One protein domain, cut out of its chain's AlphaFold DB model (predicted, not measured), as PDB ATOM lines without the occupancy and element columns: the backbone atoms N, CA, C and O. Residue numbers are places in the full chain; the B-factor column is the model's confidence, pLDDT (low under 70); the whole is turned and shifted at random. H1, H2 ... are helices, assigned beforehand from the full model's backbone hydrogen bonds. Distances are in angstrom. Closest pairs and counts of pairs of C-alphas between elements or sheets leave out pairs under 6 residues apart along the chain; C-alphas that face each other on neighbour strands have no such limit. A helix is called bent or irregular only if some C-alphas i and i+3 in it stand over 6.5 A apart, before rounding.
ATOM      1  N   SER A 142     194.085 242.258 225.650       85.56
ATOM      2  CA  SER A 142     195.477 241.814 225.679       85.56
ATOM      3  C   SER A 142     195.628 240.333 226.028       85.56
ATOM      4  O   SER A 142     196.486 239.653 225.466       85.56
ATOM      5  N   GLU A 143     194.813 239.819 226.945       86.06
ATOM      6  CA  GLU A 143     194.803 238.421 227.367       86.06
ATOM      7  C   GLU A 143     194.294 237.513 226.244       86.06
ATOM      8  O   GLU A 143     194.924 236.498 225.945       86.06
ATOM      9  N   ILE A 144     193.198 237.901 225.584       86.50
ATOM     10  CA  ILE A 144     192.590 237.149 224.479       86.50
ATOM     11  C   ILE A 144     193.522 237.136 223.266       86.50
ATOM     12  O   ILE A 144     193.762 236.075 222.693       86.50
ATOM     13  N   LEU A 145     194.092 238.284 222.892       89.25
ATOM     14  CA  LEU A 145     195.028 238.374 221.769       89.25
ATOM     15  C   LEU A 145     196.269 237.505 222.000       89.25
ATOM     16  O   LEU A 145     196.665 236.752 221.110       89.25
ATOM     17  N   LYS A 146     196.835 237.526 223.214       89.12
ATOM     18  CA  LYS A 146     197.953 236.645 223.587       89.12
ATOM     19  C   LYS A 146     197.565 235.170 223.548       89.12
ATOM     20  O   LYS A 146     198.327 234.373 223.009       89.12
ATOM     21  N   LEU A 147     196.399 234.809 224.086       89.25
ATOM     22  CA  LEU A 147     195.913 233.427 224.109       89.25
ATOM     23  C   LEU A 147     195.722 232.866 222.695       89.25
ATOM     24  O   LEU A 147     196.066 231.717 222.432       89.25
ATOM     25  N   LEU A 148     195.194 233.684 221.785       87.19
ATOM     26  CA  LEU A 148     194.978 233.310 220.389       87.19
ATOM     27  C   LEU A 148     196.248 233.434 219.529       87.19
ATOM     28  O   LEU A 148     196.235 233.028 218.368       87.19
ATOM     29  N   GLY A 149     197.333 233.999 220.068       87.19
ATOM     30  CA  GLY A 149     198.547 234.306 219.310       87.19
ATOM     31  C   GLY A 149     198.327 235.354 218.214       87.19
ATOM     32  O   GLY A 149     199.059 235.372 217.228       87.19
ATOM     33  N   VAL A 150     197.305 236.202 218.358       89.19
ATOM     34  CA  VAL A 150     196.944 237.239 217.387       89.19
ATOM     35  C   VAL A 150     197.657 238.541 217.764       89.19
ATOM     36  O   VAL A 150     197.526 239.000 218.895       89.19
ATOM     37  N   PRO A 151     198.395 239.178 216.838       85.94
ATOM     38  CA  PRO A 151     199.234 240.331 217.168       85.94
ATOM     39  C   PRO A 151     198.439 241.610 217.468       85.94
ATOM     40  O   PRO A 151     198.977 242.541 218.059       85.94
ATOM     41  N   SER A 152     197.185 241.695 217.019       90.25
ATOM     42  CA  SER A 152     196.377 242.912 217.092       90.25
ATOM     43  C   SER A 152     194.890 242.603 216.948       90.25
ATOM     44  O   SER A 152     194.507 241.728 216.167       90.25
ATOM     45  N   LEU A 153     194.048 243.403 217.610       90.88
ATOM     46  CA  LEU A 153     192.600 243.399 217.407       90.88
ATOM     47  C   LEU A 153     192.212 243.603 215.934       90.88
ATOM     48  O   LEU A 153     191.224 243.034 215.490       90.88
ATOM     49  N   LEU A 154     193.012 244.333 215.149       92.50
ATOM     50  CA  LEU A 154     192.747 244.560 213.725       92.50
ATOM     51  C   LEU A 154     192.834 243.287 212.879       92.50
ATOM     52  O   LEU A 154     192.254 243.247 211.804       92.50
ATOM     53  N   VAL A 155     193.561 242.266 213.341       93.81
ATOM     54  CA  VAL A 155     193.749 240.989 212.628       93.81
ATOM     55  C   VAL A 155     192.783 239.914 213.136       93.81
ATOM     56  O   VAL A 155     192.527 238.913 212.463       93.81
ATOM     57  N   LEU A 156     192.211 240.128 214.325       93.94
ATOM     58  CA  LEU A 156     191.282 239.203 214.962       93.94
ATOM     59  C   LEU A 156     190.071 238.830 214.080       93.94
ATOM     60  O   LEU A 156     189.757 237.640 214.027       93.94
ATOM     61  N   PRO A 157     189.407 239.752 213.351       95.62
ATOM     62  CA  PRO A 157     188.218 239.415 212.576       95.62
ATOM     63  C   PRO A 157     188.481 238.331 211.531       95.62
ATOM     64  O   PRO A 157     187.833 237.286 211.532       95.62
ATOM     65  N   GLY A 158     189.474 238.532 210.668       95.62
ATOM     66  CA  GLY A 158     189.799 237.581 209.613       95.62
ATOM     67  C   GLY A 158     190.416 236.292 210.148       95.62
ATOM     68  O   GLY A 158     190.150 235.225 209.597       95.62
ATOM     69  N   PHE A 159     191.157 236.354 211.264       95.69
ATOM     70  CA  PHE A 159     191.597 235.154 211.983       95.69
ATOM     71  C   PHE A 159     190.397 234.284 212.384       95.69
ATOM     72  O   PHE A 159     190.344 233.095 212.061       95.69
ATOM     73  N   LEU A 160     189.398 234.888 213.032       96.19
ATOM     74  CA  LEU A 160     188.184 234.197 213.463       96.19
ATOM     75  C   LEU A 160     187.384 233.654 212.282       96.19
ATOM     76  O   LEU A 160     186.879 232.532 212.356       96.19
ATOM     77  N   MET A 161     187.296 234.410 211.185       97.00
ATOM     78  CA  MET A 161     186.639 233.950 209.962       97.00
ATOM     79  C   MET A 161     187.301 232.681 209.413       97.00
ATOM     80  O   MET A 161     186.607 231.709 209.120       97.00
ATOM     81  N   LEU A 162     188.635 232.648 209.327       95.69
ATOM     82  CA  LEU A 162     189.365 231.473 208.843       95.69
ATOM     83  C   LEU A 162     189.221 230.266 209.763       95.69
ATOM     84  O   LEU A 162     188.989 229.161 209.277       95.69
ATOM     85  N   VAL A 163     189.330 230.460 211.079       94.62
ATOM     86  CA  VAL A 163     189.116 229.375 212.049       94.62
ATOM     87  C   VAL A 163     187.689 228.835 211.947       94.62
ATOM     88  O   VAL A 163     187.492 227.623 211.945       94.62
ATOM     89  N   THR A 164     186.697 229.712 211.781       95.94
ATOM     90  CA  THR A 164     185.295 229.318 211.584       95.94
ATOM     91  C   THR A 164     185.140 228.473 210.321       95.94
ATOM     92  O   THR A 164     184.598 227.370 210.380       95.94
ATOM     93  N   VAL A 165     185.676 228.934 209.186       94.38
ATOM     94  CA  VAL A 165     185.658 228.180 207.920       94.38
ATOM     95  C   VAL A 165     186.360 226.832 208.066       94.38
ATOM     96  O   VAL A 165     185.837 225.828 207.588       94.38
ATOM     97  N   LYS A 166     187.506 226.784 208.753       93.25
ATOM     98  CA  LYS A 166     188.234 225.543 209.037       93.25
ATOM     99  C   LYS A 166     187.364 224.543 209.803       93.25
ATOM    100  O   LYS A 166     187.279 223.392 209.389       93.25
ATOM    101  N   ILE A 167     186.692 224.980 210.870       92.69
ATOM    102  CA  ILE A 167     185.804 224.119 211.666       92.69
ATOM    103  C   ILE A 167     184.688 223.553 210.785       92.69
ATOM    104  O   ILE A 167     184.469 222.344 210.765       92.69
ATOM    105  N   PHE A 168     184.006 224.398 210.008       92.25
ATOM    106  CA  PHE A 168     182.943 223.919 209.123       92.25
ATOM    107  C   PHE A 168     183.461 222.992 208.011       92.25
ATOM    108  O   PHE A 168     182.786 222.020 207.666       92.25
ATOM    109  N   TRP A 169     184.661 223.248 207.485       89.75
ATOM    110  CA  TRP A 169     185.331 222.381 206.514       89.75
ATOM    111  C   TRP A 169     185.589 220.988 207.071       89.75
ATOM    112  O   TRP A 169     185.251 219.995 206.428       89.75
ATOM    113  N   GLU A 170     186.152 220.908 208.273       88.25
ATOM    114  CA  GLU A 170     186.443 219.640 208.941       88.25
ATOM    115  C   GLU A 170     185.155 218.883 209.300       88.25
ATOM    116  O   GLU A 170     185.087 217.671 209.106       88.25
ATOM    117  N   LEU A 171     184.097 219.588 209.723       87.19
ATOM    118  CA  LEU A 171     182.785 218.987 209.992       87.19
ATOM    119  C   LEU A 171     182.124 218.412 208.729       87.19
ATOM    120  O   LEU A 171     181.539 217.327 208.775       87.19
ATOM    121  N   ASN A 172     182.223 219.106 207.593       83.44
ATOM    122  CA  ASN A 172     181.629 218.650 206.335       83.44
ATOM    123  C   ASN A 172     182.407 217.482 205.696       83.44
ATOM    124  O   ASN A 172     181.813 216.622 205.047       83.44
ATOM    125  N   ASN A 173     183.725 217.419 205.902       75.69
ATOM    126  CA  ASN A 173     184.612 216.435 205.269       75.69
ATOM    127  C   ASN A 173     184.962 215.231 206.160       75.69
ATOM    128  O   ASN A 173     185.911 214.506 205.877       75.69
ATOM    129  N   THR A 174     184.161 214.951 207.190       62.91
ATOM    130  CA  THR A 174     184.372 213.849 208.154       62.91
ATOM    131  C   THR A 174     184.551 212.452 207.536       62.91
ATOM    132  O   THR A 174     185.076 211.558 208.199       62.91
ATOM    133  N   LYS A 175     184.152 212.241 206.274       61.28
ATOM    134  CA  LYS A 175     184.300 210.959 205.560       61.28
ATOM    135  C   LYS A 175     185.625 210.799 204.810       61.28
ATOM    136  O   LYS A 175     185.988 209.671 204.496       61.28
ATOM    137  N   ASP A 176     186.342 211.886 204.534       66.38
ATOM    138  CA  ASP A 176     187.570 211.862 203.740       66.38
ATOM    139  C   ASP A 176     188.752 212.358 204.580       66.38
ATOM    140  O   ASP A 176     188.989 213.559 204.718       66.38
ATOM    141  N   LYS A 177     189.504 211.412 205.160       60.69
ATOM    142  CA  LYS A 177     190.661 211.701 206.028       60.69
ATOM    143  C   LYS A 177     191.769 212.486 205.320       60.69
ATOM    144  O   LYS A 177     192.592 213.093 206.000       60.69
ATOM    145  N   ASN A 178     191.792 212.492 203.988       67.00
ATOM    146  CA  ASN A 178     192.791 213.224 203.217       67.00
ATOM    147  C   ASN A 178     192.378 214.679 202.955       67.00
ATOM    148  O   ASN A 178     193.223 215.499 202.597       67.00
ATOM    149  N   ASN A 179     191.111 215.036 203.183       72.12
ATOM    150  CA  ASN A 179     190.583 216.369 202.917       72.12
ATOM    151  C   ASN A 179     190.701 217.292 204.141       72.12
ATOM    152  O   ASN A 179     189.722 217.844 204.653       72.12
ATOM    153  N   THR A 180     191.931 217.433 204.632       80.81
ATOM    154  CA  THR A 180     192.256 218.372 205.713       80.81
ATOM    155  C   THR A 180     192.238 219.810 205.202       80.81
ATOM    156  O   THR A 180     192.478 220.073 204.023       80.81
ATOM    157  N   PHE A 181     191.920 220.760 206.082       84.00
ATOM    158  CA  PHE A 181     191.920 222.172 205.714       84.00
ATOM    159  C   PHE A 181     193.331 222.601 205.262       84.00
ATOM    160  O   PHE A 181     194.296 222.361 205.992       84.00
ATOM    161  N   PRO A 182     193.480 223.236 204.082       84.19
ATOM    162  CA  PRO A 182     194.789 223.409 203.448       84.19
ATOM    163  C   PRO A 182     195.712 224.395 204.176       84.19
ATOM    164  O   PRO A 182     196.927 224.345 203.991       84.19
ATOM    165  N   LEU A 183     195.165 225.294 205.003       86.19
ATOM    166  CA  LEU A 183     195.944 226.322 205.693       86.19
ATOM    167  C   LEU A 183     196.238 225.913 207.140       86.19
ATOM    168  O   LEU A 183     195.336 225.612 207.925       86.19
ATOM    169  N   LYS A 184     197.514 225.966 207.529       86.56
ATOM    170  CA  LYS A 184     197.936 225.761 208.921       86.56
ATOM    171  C   LYS A 184     197.846 227.091 209.670       86.56
ATOM    172  O   LYS A 184     198.296 228.106 209.166       86.56
ATOM    173  N   THR A 185     197.337 227.083 210.899       81.38
ATOM    174  CA  THR A 185     197.030 228.296 211.690       81.38
ATOM    175  C   THR A 185     198.231 229.190 212.021       81.38
ATOM    176  O   THR A 185     198.044 230.329 212.429       81.38
ATOM    177  N   ILE A 186     199.459 228.694 211.856       83.81
ATOM    178  CA  ILE A 186     200.705 229.431 212.132       83.81
ATOM    179  C   ILE A 186     201.427 229.804 210.823       83.81
ATOM    180  O   ILE A 186     202.453 230.478 210.844       83.81
ATOM    181  N   SER A 187     200.922 229.379 209.661       89.75
ATOM    182  CA  SER A 187     201.630 229.599 208.404       89.75
ATOM    183  C   SER A 187     201.509 231.053 207.918       89.75
ATOM    184  O   SER A 187     200.497 231.712 208.184       89.75
ATOM    185  N   PRO A 188     202.518 231.581 207.199       91.44
ATOM    186  CA  PRO A 188     202.459 232.930 206.637       91.44
ATOM    187  C   PRO A 188     201.243 233.149 205.731       91.44
ATOM    188  O   PRO A 188     200.649 234.225 205.738       91.44
ATOM    189  N   GLU A 189     200.830 232.120 204.989       93.50
ATOM    190  CA  GLU A 189     199.669 232.165 204.096       93.50
ATOM    191  C   GLU A 189     198.371 232.349 204.885       93.50
ATOM    192  O   GLU A 189     197.516 233.144 204.496       93.50
ATOM    193  N   PHE A 190     198.235 231.658 206.021       93.94
ATOM    194  CA  PHE A 190     197.084 231.819 206.904       93.94
ATOM    195  C   PHE A 190     196.995 233.254 207.430       93.94
ATOM    196  O   PHE A 190     195.937 233.875 207.336       93.94
ATOM    197  N   TRP A 191     198.107 233.811 207.918       93.81
ATOM    198  CA  TRP A 191     198.138 235.185 208.423       93.81
ATOM    199  C   TRP A 191     197.885 236.226 207.333       93.81
ATOM    200  O   TRP A 191     197.137 237.172 207.565       93.81
ATOM    201  N   PHE A 192     198.440 236.043 206.135       94.94
ATOM    202  CA  PHE A 192     198.193 236.938 205.004       94.94
ATOM    203  C   PHE A 192     196.701 237.003 204.645       94.94
ATOM    204  O   PHE A 192     196.134 238.089 204.479       94.94
ATOM    205  N   ILE A 193     196.036 235.846 204.591       95.25
ATOM    206  CA  ILE A 193     194.600 235.779 204.313       95.25
ATOM    207  C   ILE A 193     193.799 236.352 205.490       95.25
ATOM    208  O   ILE A 193     192.862 237.111 205.260       95.25
ATOM    209  N   ALA A 194     194.182 236.065 206.739       95.50
ATOM    210  CA  ALA A 194     193.529 236.616 207.929       95.50
ATOM    211  C   ALA A 194     193.567 238.152 207.943       95.50
ATOM    212  O   ALA A 194     192.552 238.801 208.192       95.50
ATOM    213  N   ILE A 195     194.712 238.754 207.619       95.31
ATOM    214  CA  ILE A 195     194.846 240.212 207.511       95.31
ATOM    215  C   ILE A 195     193.935 240.741 206.397       95.31
ATOM    216  O   ILE A 195     193.156 241.664 206.624       95.31
ATOM    217  N   THR A 196     193.966 240.109 205.222       96.38
ATOM    218  CA  THR A 196     193.148 240.515 204.067       96.38
ATOM    219  C   THR A 196     191.651 240.465 204.380       96.38
ATOM    220  O   THR A 196     190.919 241.407 204.080       96.38
ATOM    221  N   LEU A 197     191.191 239.399 205.040       95.81
ATOM    222  CA  LEU A 197     189.795 239.225 205.451       95.81
ATOM    223  C   LEU A 197     189.369 240.168 206.581       95.81
ATOM    224  O   LEU A 197     188.173 240.378 206.777       95.81
ATOM    225  N   SER A 198     190.317 240.759 207.309       96.62
ATOM    226  CA  SER A 198     190.006 241.724 208.365       96.62
ATOM    227  C   SER A 198     189.722 243.129 207.826       96.62
ATOM    228  O   SER A 198     188.957 243.869 208.439       96.62
ATOM    229  N   ILE A 199     190.271 243.501 206.663       95.31
ATOM    230  CA  ILE A 199     190.087 244.839 206.069       95.31
ATOM    231  C   ILE A 199     188.602 245.191 205.853       95.31
ATOM    232  O   ILE A 199     188.195 246.280 206.259       95.31
ATOM    233  N   PRO A 200     187.747 244.313 205.285       95.06
ATOM    234  CA  PRO A 200     186.318 244.594 205.141       95.06
ATOM    235  C   PRO A 200     185.615 244.962 206.451       95.06
ATOM    236  O   PRO A 200     184.665 245.744 206.430       95.06
ATOM    237  N   MET A 201     186.081 244.447 207.594       93.75
ATOM    238  CA  MET A 201     185.460 244.737 208.888       93.75
ATOM    239  C   MET A 201     185.614 246.191 209.321       93.75
ATOM    240  O   MET A 201     184.747 246.680 210.039       93.75
ATOM    241  N   ILE A 202     186.602 246.916 208.789       92.56
ATOM    242  CA  ILE A 202     186.736 248.363 208.999       92.56
ATOM    243  C   ILE A 202     185.497 249.103 208.471       92.56
ATOM    244  O   ILE A 202     185.022 250.051 209.090       92.56
ATOM    245  N   PHE A 203     184.939 248.646 207.347       93.38
ATOM    246  CA  PHE A 203     183.762 249.250 206.723       93.38
ATOM    247  C   PHE A 203     182.453 248.642 207.226       93.38
ATOM    248  O   PHE A 203     181.461 249.353 207.383       93.38
ATOM    249  N   LEU A 204     182.437 247.332 207.487       92.50
ATOM    250  CA  LEU A 204     181.234 246.626 207.927       92.50
ATOM    251  C   LEU A 204     180.882 246.932 209.382       92.50
ATOM    252  O   LEU A 204     179.704 247.050 209.705       92.50
ATOM    253  N   TYR A 205     181.867 247.087 210.265       93.00
ATOM    254  CA  TYR A 205     181.606 247.278 211.687       93.00
ATOM    255  C   TYR A 205     180.813 248.557 212.016       93.00
ATOM    256  O   TYR A 205     179.831 248.454 212.759       93.00
ATOM    257  N   PRO A 206     181.121 249.739 211.441       93.00
ATOM    258  CA  PRO A 206     180.285 250.925 211.624       93.00
ATOM    259  C   PRO A 206     178.833 250.709 211.180       93.00
ATOM    260  O   PRO A 206     177.914 251.169 211.849       93.00
ATOM    261  N   ILE A 207     178.617 249.958 210.096       93.25
ATOM    262  CA  ILE A 207     177.277 249.634 209.579       93.25
ATOM    263  C   ILE A 207     176.546 248.677 210.532       93.25
ATOM    264  O   ILE A 207     175.350 248.826 210.786       93.25
ATOM    265  N   ILE A 208     177.254 247.682 211.070       90.31
ATOM    266  CA  ILE A 208     176.701 246.720 212.029       90.31
ATOM    267  C   ILE A 208     176.299 247.438 213.320       90.31
ATOM    268  O   ILE A 208     175.187 247.238 213.808       90.31
ATOM    269  N   THR A 209     177.163 248.301 213.855       91.62
ATOM    270  CA  THR A 209     176.879 249.052 215.089       91.62
ATOM    271  C   THR A 209     175.761 250.069 214.906       91.62
ATOM    272  O   THR A 209     174.879 250.147 215.759       91.62
ATOM    273  N   GLU A 210     175.695 250.752 213.763       92.38
ATOM    274  CA  GLU A 210     174.573 251.630 213.424       92.38
ATOM    275  C   GLU A 210     173.238 250.870 213.403       92.38
ATOM    276  O   GLU A 210     172.240 251.353 213.932       92.38
ATOM    277  N   ARG A 211     173.204 249.646 212.865       90.88
ATOM    278  CA  ARG A 211     171.970 248.847 212.822       90.88
ATOM    279  C   ARG A 211     171.588 248.233 214.166       90.88
ATOM    280  O   ARG A 211     170.405 248.194 214.491       90.88
ATOM    281  N   VAL A 212     172.560 247.724 214.922       89.25
ATOM    282  CA  VAL A 212     172.309 246.969 216.164       89.25
ATOM    283  C   VAL A 212     172.182 247.896 217.372       89.25
ATOM    284  O   VAL A 212     171.263 247.738 218.171       89.25
ATOM    285  N   LEU A 213     173.082 248.871 217.501       87.38
ATOM    286  CA  LEU A 213     173.159 249.784 218.645       87.38
ATOM    287  C   LEU A 213     172.547 251.163 218.363       87.38
ATOM    288  O   LEU A 213     172.491 251.984 219.275       87.38
ATOM    289  N   LYS A 214     172.098 251.438 217.128       90.81
ATOM    290  CA  LYS A 214     171.613 252.763 216.675       90.81
ATOM    291  C   LYS A 214     172.650 253.884 216.792       90.81
ATOM    292  O   LYS A 214     172.306 255.059 216.708       90.81
ATOM    293  N   ILE A 215     173.916 253.525 216.983       90.31
ATOM    294  CA  ILE A 215     175.041 254.446 217.112       90.31
ATOM    295  C   ILE A 215     176.147 253.905 216.221       90.31
ATOM    296  O   ILE A 215     176.555 252.751 216.359       90.31
ATOM    297  N   ARG A 216     176.635 254.742 215.310       90.25
ATOM    298  CA  ARG A 216     177.768 254.397 214.460       90.25
ATOM    299  C   ARG A 216     179.044 254.453 215.294       90.25
ATOM    300  O   ARG A 216     179.381 255.508 215.820       90.25
ATOM    301  N   ARG A 217     179.739 253.324 215.416       90.44
ATOM    302  CA  ARG A 217     180.997 253.215 216.167       90.44
ATOM    303  C   ARG A 217     182.136 252.795 215.251       90.44
ATOM    304  O   ARG A 217     181.925 252.077 214.274       90.44
ATOM    305  N   SER A 218     183.348 253.219 215.590       90.19
ATOM    306  CA  SER A 218     184.574 252.851 214.885       90.19
ATOM    307  C   SER A 218     185.584 252.308 215.885       90.19
ATOM    308  O   SER A 218     186.059 253.051 216.738       90.19
ATOM    309  N   TYR A 219     185.956 251.030 215.758       88.31
ATOM    310  CA  TYR A 219     186.987 250.446 216.624       88.31
ATOM    311  C   TYR A 219     188.408 250.940 216.298       88.31
ATOM    312  O   TYR A 219     189.360 250.525 216.950       88.31
ATOM    313  N   LEU A 220     188.572 251.807 215.290       89.06
ATOM    314  CA  LEU A 220     189.853 252.448 214.977       89.06
ATOM    315  C   LEU A 220     190.142 253.675 215.850       89.06
ATOM    316  O   LEU A 220     191.297 254.074 215.955       89.06
ATOM    317  N   GLU A 221     189.108 254.291 216.427       87.94
ATOM    318  CA  GLU A 221     189.233 255.541 217.185       87.94
ATOM    319  C   GLU A 221     189.170 255.270 218.683       87.94
ATOM    320  O   GLU A 221     190.150 255.445 219.400       87.94
ATOM    321  N   THR A 222     188.023 254.796 219.156       89.31
ATOM    322  CA  THR A 222     187.809 254.421 220.551       89.31
ATOM    323  C   THR A 222     186.899 253.211 220.595       89.31
ATOM    324  O   THR A 222     185.885 253.159 219.897       89.31
ATOM    325  N   TYR A 223     187.231 252.238 221.432       91.75
ATOM    326  CA  TYR A 223     186.426 251.040 221.599       91.75
ATOM    327  C   TYR A 223     186.452 250.548 223.037       91.75
ATOM    328  O   TYR A 223     187.364 250.844 223.807       91.75
ATOM    329  N   GLY A 224     185.407 249.816 223.400       91.50
ATOM    330  CA  GLY A 224     185.302 249.131 224.680       91.50
ATOM    331  C   GLY A 224     185.200 247.609 224.530       91.50
ATOM    332  O   GLY A 224     185.203 247.071 223.418       91.50
ATOM    333  N   PRO A 225     185.020 246.883 225.642       90.00
ATOM    334  CA  PRO A 225     184.831 245.432 225.656       90.00
ATOM    335  C   PRO A 225     183.630 244.979 224.814       90.00
ATOM    336  O   PRO A 225     183.691 243.969 224.115       90.00
ATOM    337  N   THR A 226     182.542 245.759 224.831       89.75
ATOM    338  CA  THR A 226     181.343 245.489 224.015       89.75
ATOM    339  C   THR A 226     181.665 245.507 222.521       89.75
ATOM    340  O   THR A 226     181.159 244.689 221.753       89.75
ATOM    341  N   ASP A 227     182.532 246.427 222.106       91.88
ATOM    342  CA  ASP A 227     182.920 246.595 220.713       91.88
ATOM    343  C   ASP A 227     183.799 245.419 220.255       91.88
ATOM    344  O   ASP A 227     183.538 244.845 219.195       91.88
ATOM    345  N   VAL A 228     184.746 244.976 221.096       91.56
ATOM    346  CA  VAL A 228     185.554 243.760 220.873       91.56
ATOM    347  C   VAL A 228     184.661 242.527 220.703       91.56
ATOM    348  O   VAL A 228     184.827 241.760 219.752       91.56
ATOM    349  N   LEU A 229     183.672 242.351 221.584       91.44
ATOM    350  CA  LEU A 229     182.739 241.226 221.523       91.44
ATOM    351  C   LEU A 229     181.878 241.256 220.251       91.44
ATOM    352  O   LEU A 229     181.680 240.221 219.613       91.44
ATOM    353  N   LEU A 230     181.400 242.432 219.841       92.06
ATOM    354  CA  LEU A 230     180.629 242.583 218.604       92.06
ATOM    355  C   LEU A 230     181.465 242.264 217.366       92.06
ATOM    356  O   LEU A 230     180.980 241.561 216.476       92.06
ATOM    357  N   VAL A 231     182.714 242.734 217.302       93.38
ATOM    358  CA  VAL A 231     183.646 242.382 216.220       93.38
ATOM    359  C   VAL A 231     183.834 240.868 216.157       93.38
ATOM    360  O   VAL A 231     183.742 240.280 215.078       93.38
ATOM    361  N   TRP A 232     184.023 240.219 217.305       93.31
ATOM    362  CA  TRP A 232     184.196 238.773 217.383       93.31
ATOM    363  C   TRP A 232     182.973 238.020 216.845       93.31
ATOM    364  O   TRP A 232     183.084 237.243 215.891       93.31
ATOM    365  N   VAL A 233     181.795 238.270 217.419       94.50
ATOM    366  CA  VAL A 233     180.561 237.553 217.066       94.50
ATOM    367  C   VAL A 233     180.174 237.807 215.610       94.50
ATOM    368  O   VAL A 233     179.856 236.862 214.887       94.50
ATOM    369  N   SER A 234     180.245 239.057 215.147       94.06
ATOM    370  CA  SER A 234     179.914 239.393 213.756       94.06
ATOM    371  C   SER A 234     180.850 238.717 212.753       94.06
ATOM    372  O   SER A 234     180.376 238.239 211.724       94.06
ATOM    373  N   SER A 235     182.141 238.591 213.070       95.81
ATOM    374  CA  SER A 235     183.112 237.907 212.208       95.81
ATOM    375  C   SER A 235     182.805 236.417 212.068       95.81
ATOM    376  O   SER A 235     182.804 235.888 210.956       95.81
ATOM    377  N   ILE A 236     182.480 235.746 213.179       96.19
ATOM    378  CA  ILE A 236     182.089 234.328 213.172       96.19
ATOM    379  C   ILE A 236     180.802 234.133 212.367       96.19
ATOM    380  O   ILE A 236     180.748 233.274 211.487       96.19
ATOM    381  N   LEU A 237     179.769 234.938 212.639       96.00
ATOM    382  CA  LEU A 237     178.481 234.829 211.951       96.00
ATOM    383  C   LEU A 237     178.611 235.090 210.449       96.00
ATOM    384  O   LEU A 237     178.031 234.356 209.649       96.00
ATOM    385  N   LEU A 238     179.399 236.095 210.059       95.19
ATOM    386  CA  LEU A 238     179.643 236.411 208.657       95.19
ATOM    387  C   LEU A 238     180.354 235.257 207.942       95.19
ATOM    388  O   LEU A 238     179.911 234.841 206.871       95.19
ATOM    389  N   ALA A 239     181.408 234.695 208.540       96.44
ATOM    390  CA  ALA A 239     182.108 233.545 207.971       96.44
ATOM    391  C   ALA A 239     181.208 232.313 207.853       96.44
ATOM    392  O   ALA A 239     181.197 231.667 206.807       96.44
ATOM    393  N   ALA A 240     180.426 232.012 208.892       96.44
ATOM    394  CA  ALA A 240     179.480 230.903 208.880       96.44
ATOM    395  C   ALA A 240     178.439 231.068 207.761       96.44
ATOM    396  O   ALA A 240     178.208 230.141 206.985       96.44
ATOM    397  N   ALA A 241     177.856 232.263 207.625       95.88
ATOM    398  CA  ALA A 241     176.880 232.559 206.582       95.88
ATOM    399  C   ALA A 241     177.484 232.415 205.177       95.88
ATOM    400  O   ALA A 241     176.917 231.720 204.334       95.88
ATOM    401  N   LEU A 242     178.655 233.014 204.930       95.19
ATOM    402  CA  LEU A 242     179.341 232.917 203.638       95.19
ATOM    403  C   LEU A 242     179.701 231.470 203.289       95.19
ATOM    404  O   LEU A 242     179.498 231.037 202.153       95.19
ATOM    405  N   TYR A 243     180.176 230.700 204.268       94.12
ATOM    406  CA  TYR A 243     180.491 229.289 204.086       94.12
ATOM    407  C   TYR A 243     179.256 228.469 203.696       94.12
ATOM    408  O   TYR A 243     179.279 227.764 202.684       94.12
ATOM    409  N   LEU A 244     178.151 228.603 204.435       93.38
ATOM    410  CA  LEU A 244     176.899 227.905 204.133       93.38
ATOM    411  C   LEU A 244     176.350 228.279 202.751       93.38
ATOM    412  O   LEU A 244     175.937 227.395 201.998       93.38
ATOM    413  N   ILE A 245     176.405 229.564 202.381       94.56
ATOM    414  CA  ILE A 245     176.004 230.036 201.047       94.56
ATOM    415  C   ILE A 245     176.883 229.399 199.967       94.56
ATOM    416  O   ILE A 245     176.359 228.941 198.951       94.56
ATOM    417  N   SER A 246     178.201 229.328 200.176       91.19
ATOM    418  CA  SER A 246     179.128 228.730 199.210       91.19
ATOM    419  C   SER A 246     178.847 227.243 198.972       91.19
ATOM    420  O   SER A 246     178.707 226.827 197.821       91.19
ATOM    421  N   ILE A 247     178.659 226.452 200.035       89.56
ATOM    422  CA  ILE A 247     178.324 225.027 199.918       89.56
ATOM    423  C   ILE A 247     176.966 224.854 199.253       89.56
ATOM    424  O   ILE A 247     176.826 224.038 198.340       89.56
ATOM    425  N   GLY A 248     175.969 225.623 199.696       88.88
ATOM    426  CA  GLY A 248     174.630 225.595 199.122       88.88
ATOM    427  C   GLY A 248     174.670 225.872 197.620       88.88
ATOM    428  O   GLY A 248     174.108 225.110 196.837       88.88
ATOM    429  N   SER A 249     175.425 226.892 197.210       89.94
ATOM    430  CA  SER A 249     175.602 227.273 195.806       89.94
ATOM    431  C   SER A 249     176.319 226.192 194.997       89.94
ATOM    432  O   SER A 249     175.876 225.864 193.900       89.94
ATOM    433  N   ILE A 250     177.381 225.584 195.537       89.19
ATOM    434  CA  ILE A 250     178.100 224.482 194.878       89.19
ATOM    435  C   ILE A 250     177.183 223.268 194.699       89.19
ATOM    436  O   ILE A 250     177.161 222.668 193.624       89.19
ATOM    437  N   ASN A 251     176.408 222.904 195.720       87.31
ATOM    438  CA  ASN A 251     175.486 221.771 195.655       87.31
ATOM    439  C   ASN A 251     174.333 222.034 194.681       87.31
ATOM    440  O   ASN A 251     174.018 221.170 193.864       87.31
ATOM    441  N   LEU A 252     173.752 223.236 194.702       89.69
ATOM    442  CA  LEU A 252     172.738 223.659 193.735       89.69
ATOM    443  C   LEU A 252     173.285 223.636 192.308       89.69
ATOM    444  O   LEU A 252     172.635 223.095 191.416       89.69
ATOM    445  N   TYR A 253     174.499 224.147 192.098       88.44
ATOM    446  CA  TYR A 253     175.166 224.121 190.800       88.44
ATOM    447  C   TYR A 253     175.431 222.689 190.320       88.44
ATOM    448  O   TYR A 253     175.160 222.375 189.164       88.44
ATOM    449  N   LYS A 254     175.888 221.791 191.203       85.44
ATOM    450  CA  LYS A 254     176.062 220.363 190.888       85.44
ATOM    451  C   LYS A 254     174.742 219.712 190.481       85.44
ATOM    452  O   LYS A 254     174.698 219.053 189.450       85.44
ATOM    453  N   ILE A 255     173.668 219.916 191.247       84.62
ATOM    454  CA  ILE A 255     172.338 219.367 190.933       84.62
ATOM    455  C   ILE A 255     171.834 219.916 189.596       84.62
ATOM    456  O   ILE A 255     171.340 219.161 188.761       84.62
ATOM    457  N   TRP A 256     171.969 221.223 189.380       83.94
ATOM    458  CA  TRP A 256     171.578 221.874 188.135       83.94
ATOM    459  C   TRP A 256     172.357 221.322 186.939       83.94
ATOM    460  O   TRP A 256     171.754 220.973 185.928       83.94
ATOM    461  N   ARG A 257     173.674 221.150 187.081       81.69
ATOM    462  CA  ARG A 257     174.528 220.550 186.054       81.69
ATOM    463  C   ARG A 257     174.147 219.097 185.768       81.69
ATOM    464  O   ARG A 257     173.964 218.749 184.611       81.69
ATOM    465  N   ILE A 258     173.936 218.274 186.800       79.31
ATOM    466  CA  ILE A 258     173.480 216.884 186.631       79.31
ATOM    467  C   ILE A 258     172.153 216.850 185.869       79.31
ATOM    468  O   ILE A 258     172.016 216.062 184.944       79.31
ATOM    469  N   LYS A 259     171.194 217.730 186.183       77.62
ATOM    470  CA  LYS A 259     169.927 217.815 185.436       77.62
ATOM    471  C   LYS A 259     170.114 218.216 183.971       77.62
ATOM    472  O   LYS A 259     169.332 217.800 183.120       77.62
ATOM    473  N   GLN A 260     171.112 219.047 183.678       77.19
ATOM    474  CA  GLN A 260     171.401 219.471 182.312       77.19
ATOM    475  C   GLN A 260     172.157 218.433 181.487       77.19
ATOM    476  O   GLN A 260     171.999 218.438 180.266       77.19
TER     477      GLN A 260
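Overview. This is residues 142 to 260 of the 392 residues of an uncharacterized protein of Calothrix sp. NIES-2100 (UniProt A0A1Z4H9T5). One long straight helix, H4, makes the longest axis; H2 packs slantwise along its earlier part, and the kinked H3 crosses the first turns of H2. The short H1 sits near the start of H2, while residues 248 to 260 of H4 stick out as an arm. The printed part has 119 residues with four named helices, in the order H1, H2, H3, H4, and no named strand; the class is all helix, with 86 residues in the helices. The whole is only just loose, close to compact, with a radius of gyration of the C-alphas of 16.7 A, and its elongated outline spans 53 by 33 by 20 A.

Arrangement. H4, residues 225 to 260, touches H2, residues 156 to 172, with its residues 231 to 243 alone. Their closest C-alphas are those of Met 161 and Ala 239, 5.0 A apart, and they run the same way at a steep tilt of 40 degrees. H3, residues 188 to 213, touches H2 about perpendicular, at 74 degrees; the closest C-alphas are those of Gly 158 and Ala 194, 4.2 A apart. H2 touches H3 with its residues 156 to 162 alone, and H3 touches H2 with its residues 190 to 201 alone. H3 and H4 only just touch, with 3 pairs of C-alphas within 8 A, the closest being those of Tyr 205 and Val 231, 7.0 A apart. Their lines are only just about perpendicular, at 72 degrees. The helix packing is mostly crossed, with 0 of these 3 touching pairs at a shallow tilt. H1, residues 142 to 148, is close to H2 but not clearly touching it: the closest C-alphas, of Leu 145 and Leu 156, are 7.8 A apart. H1 and H2 run the same way at a shallow tilt of 29 degrees. H1 is apart from H3 and from H4. In H1, H2 and H4 every O i to N i+4 pair is within hydrogen-bond range; in H3 it is 16 of 22.

Along the chain. H4 is the longest helix, 52.3 A from C-alpha 225 at (184.831, 245.432, 225.656) to C-alpha 260 at (171.401, 219.471, 182.312). H3 measures 35.9 A and has a kink of 46 degrees near residue 204. It is neither bent nor irregular, but only just: C-alphas 197 and 200 are 6.4 A apart. H2 measures 24.3 A, and H1 10.0 A from C-alpha 142 at (195.477, 241.814, 225.679).

Size, cuts and confidence. The two C-alphas farthest apart are those of Ser 142 and Gln 260, 54.4 A. The printed part has no cut. The links H2 to H3, 15 residues, and H3 to H4, 11 residues, are long; the link H1 to H2, 7 residues, is short. Residues 221 to 226 stand free, as do residues 248 to 260. The mean pLDDT of the printed part is 89.4, and residues 174 to 178 are under 70.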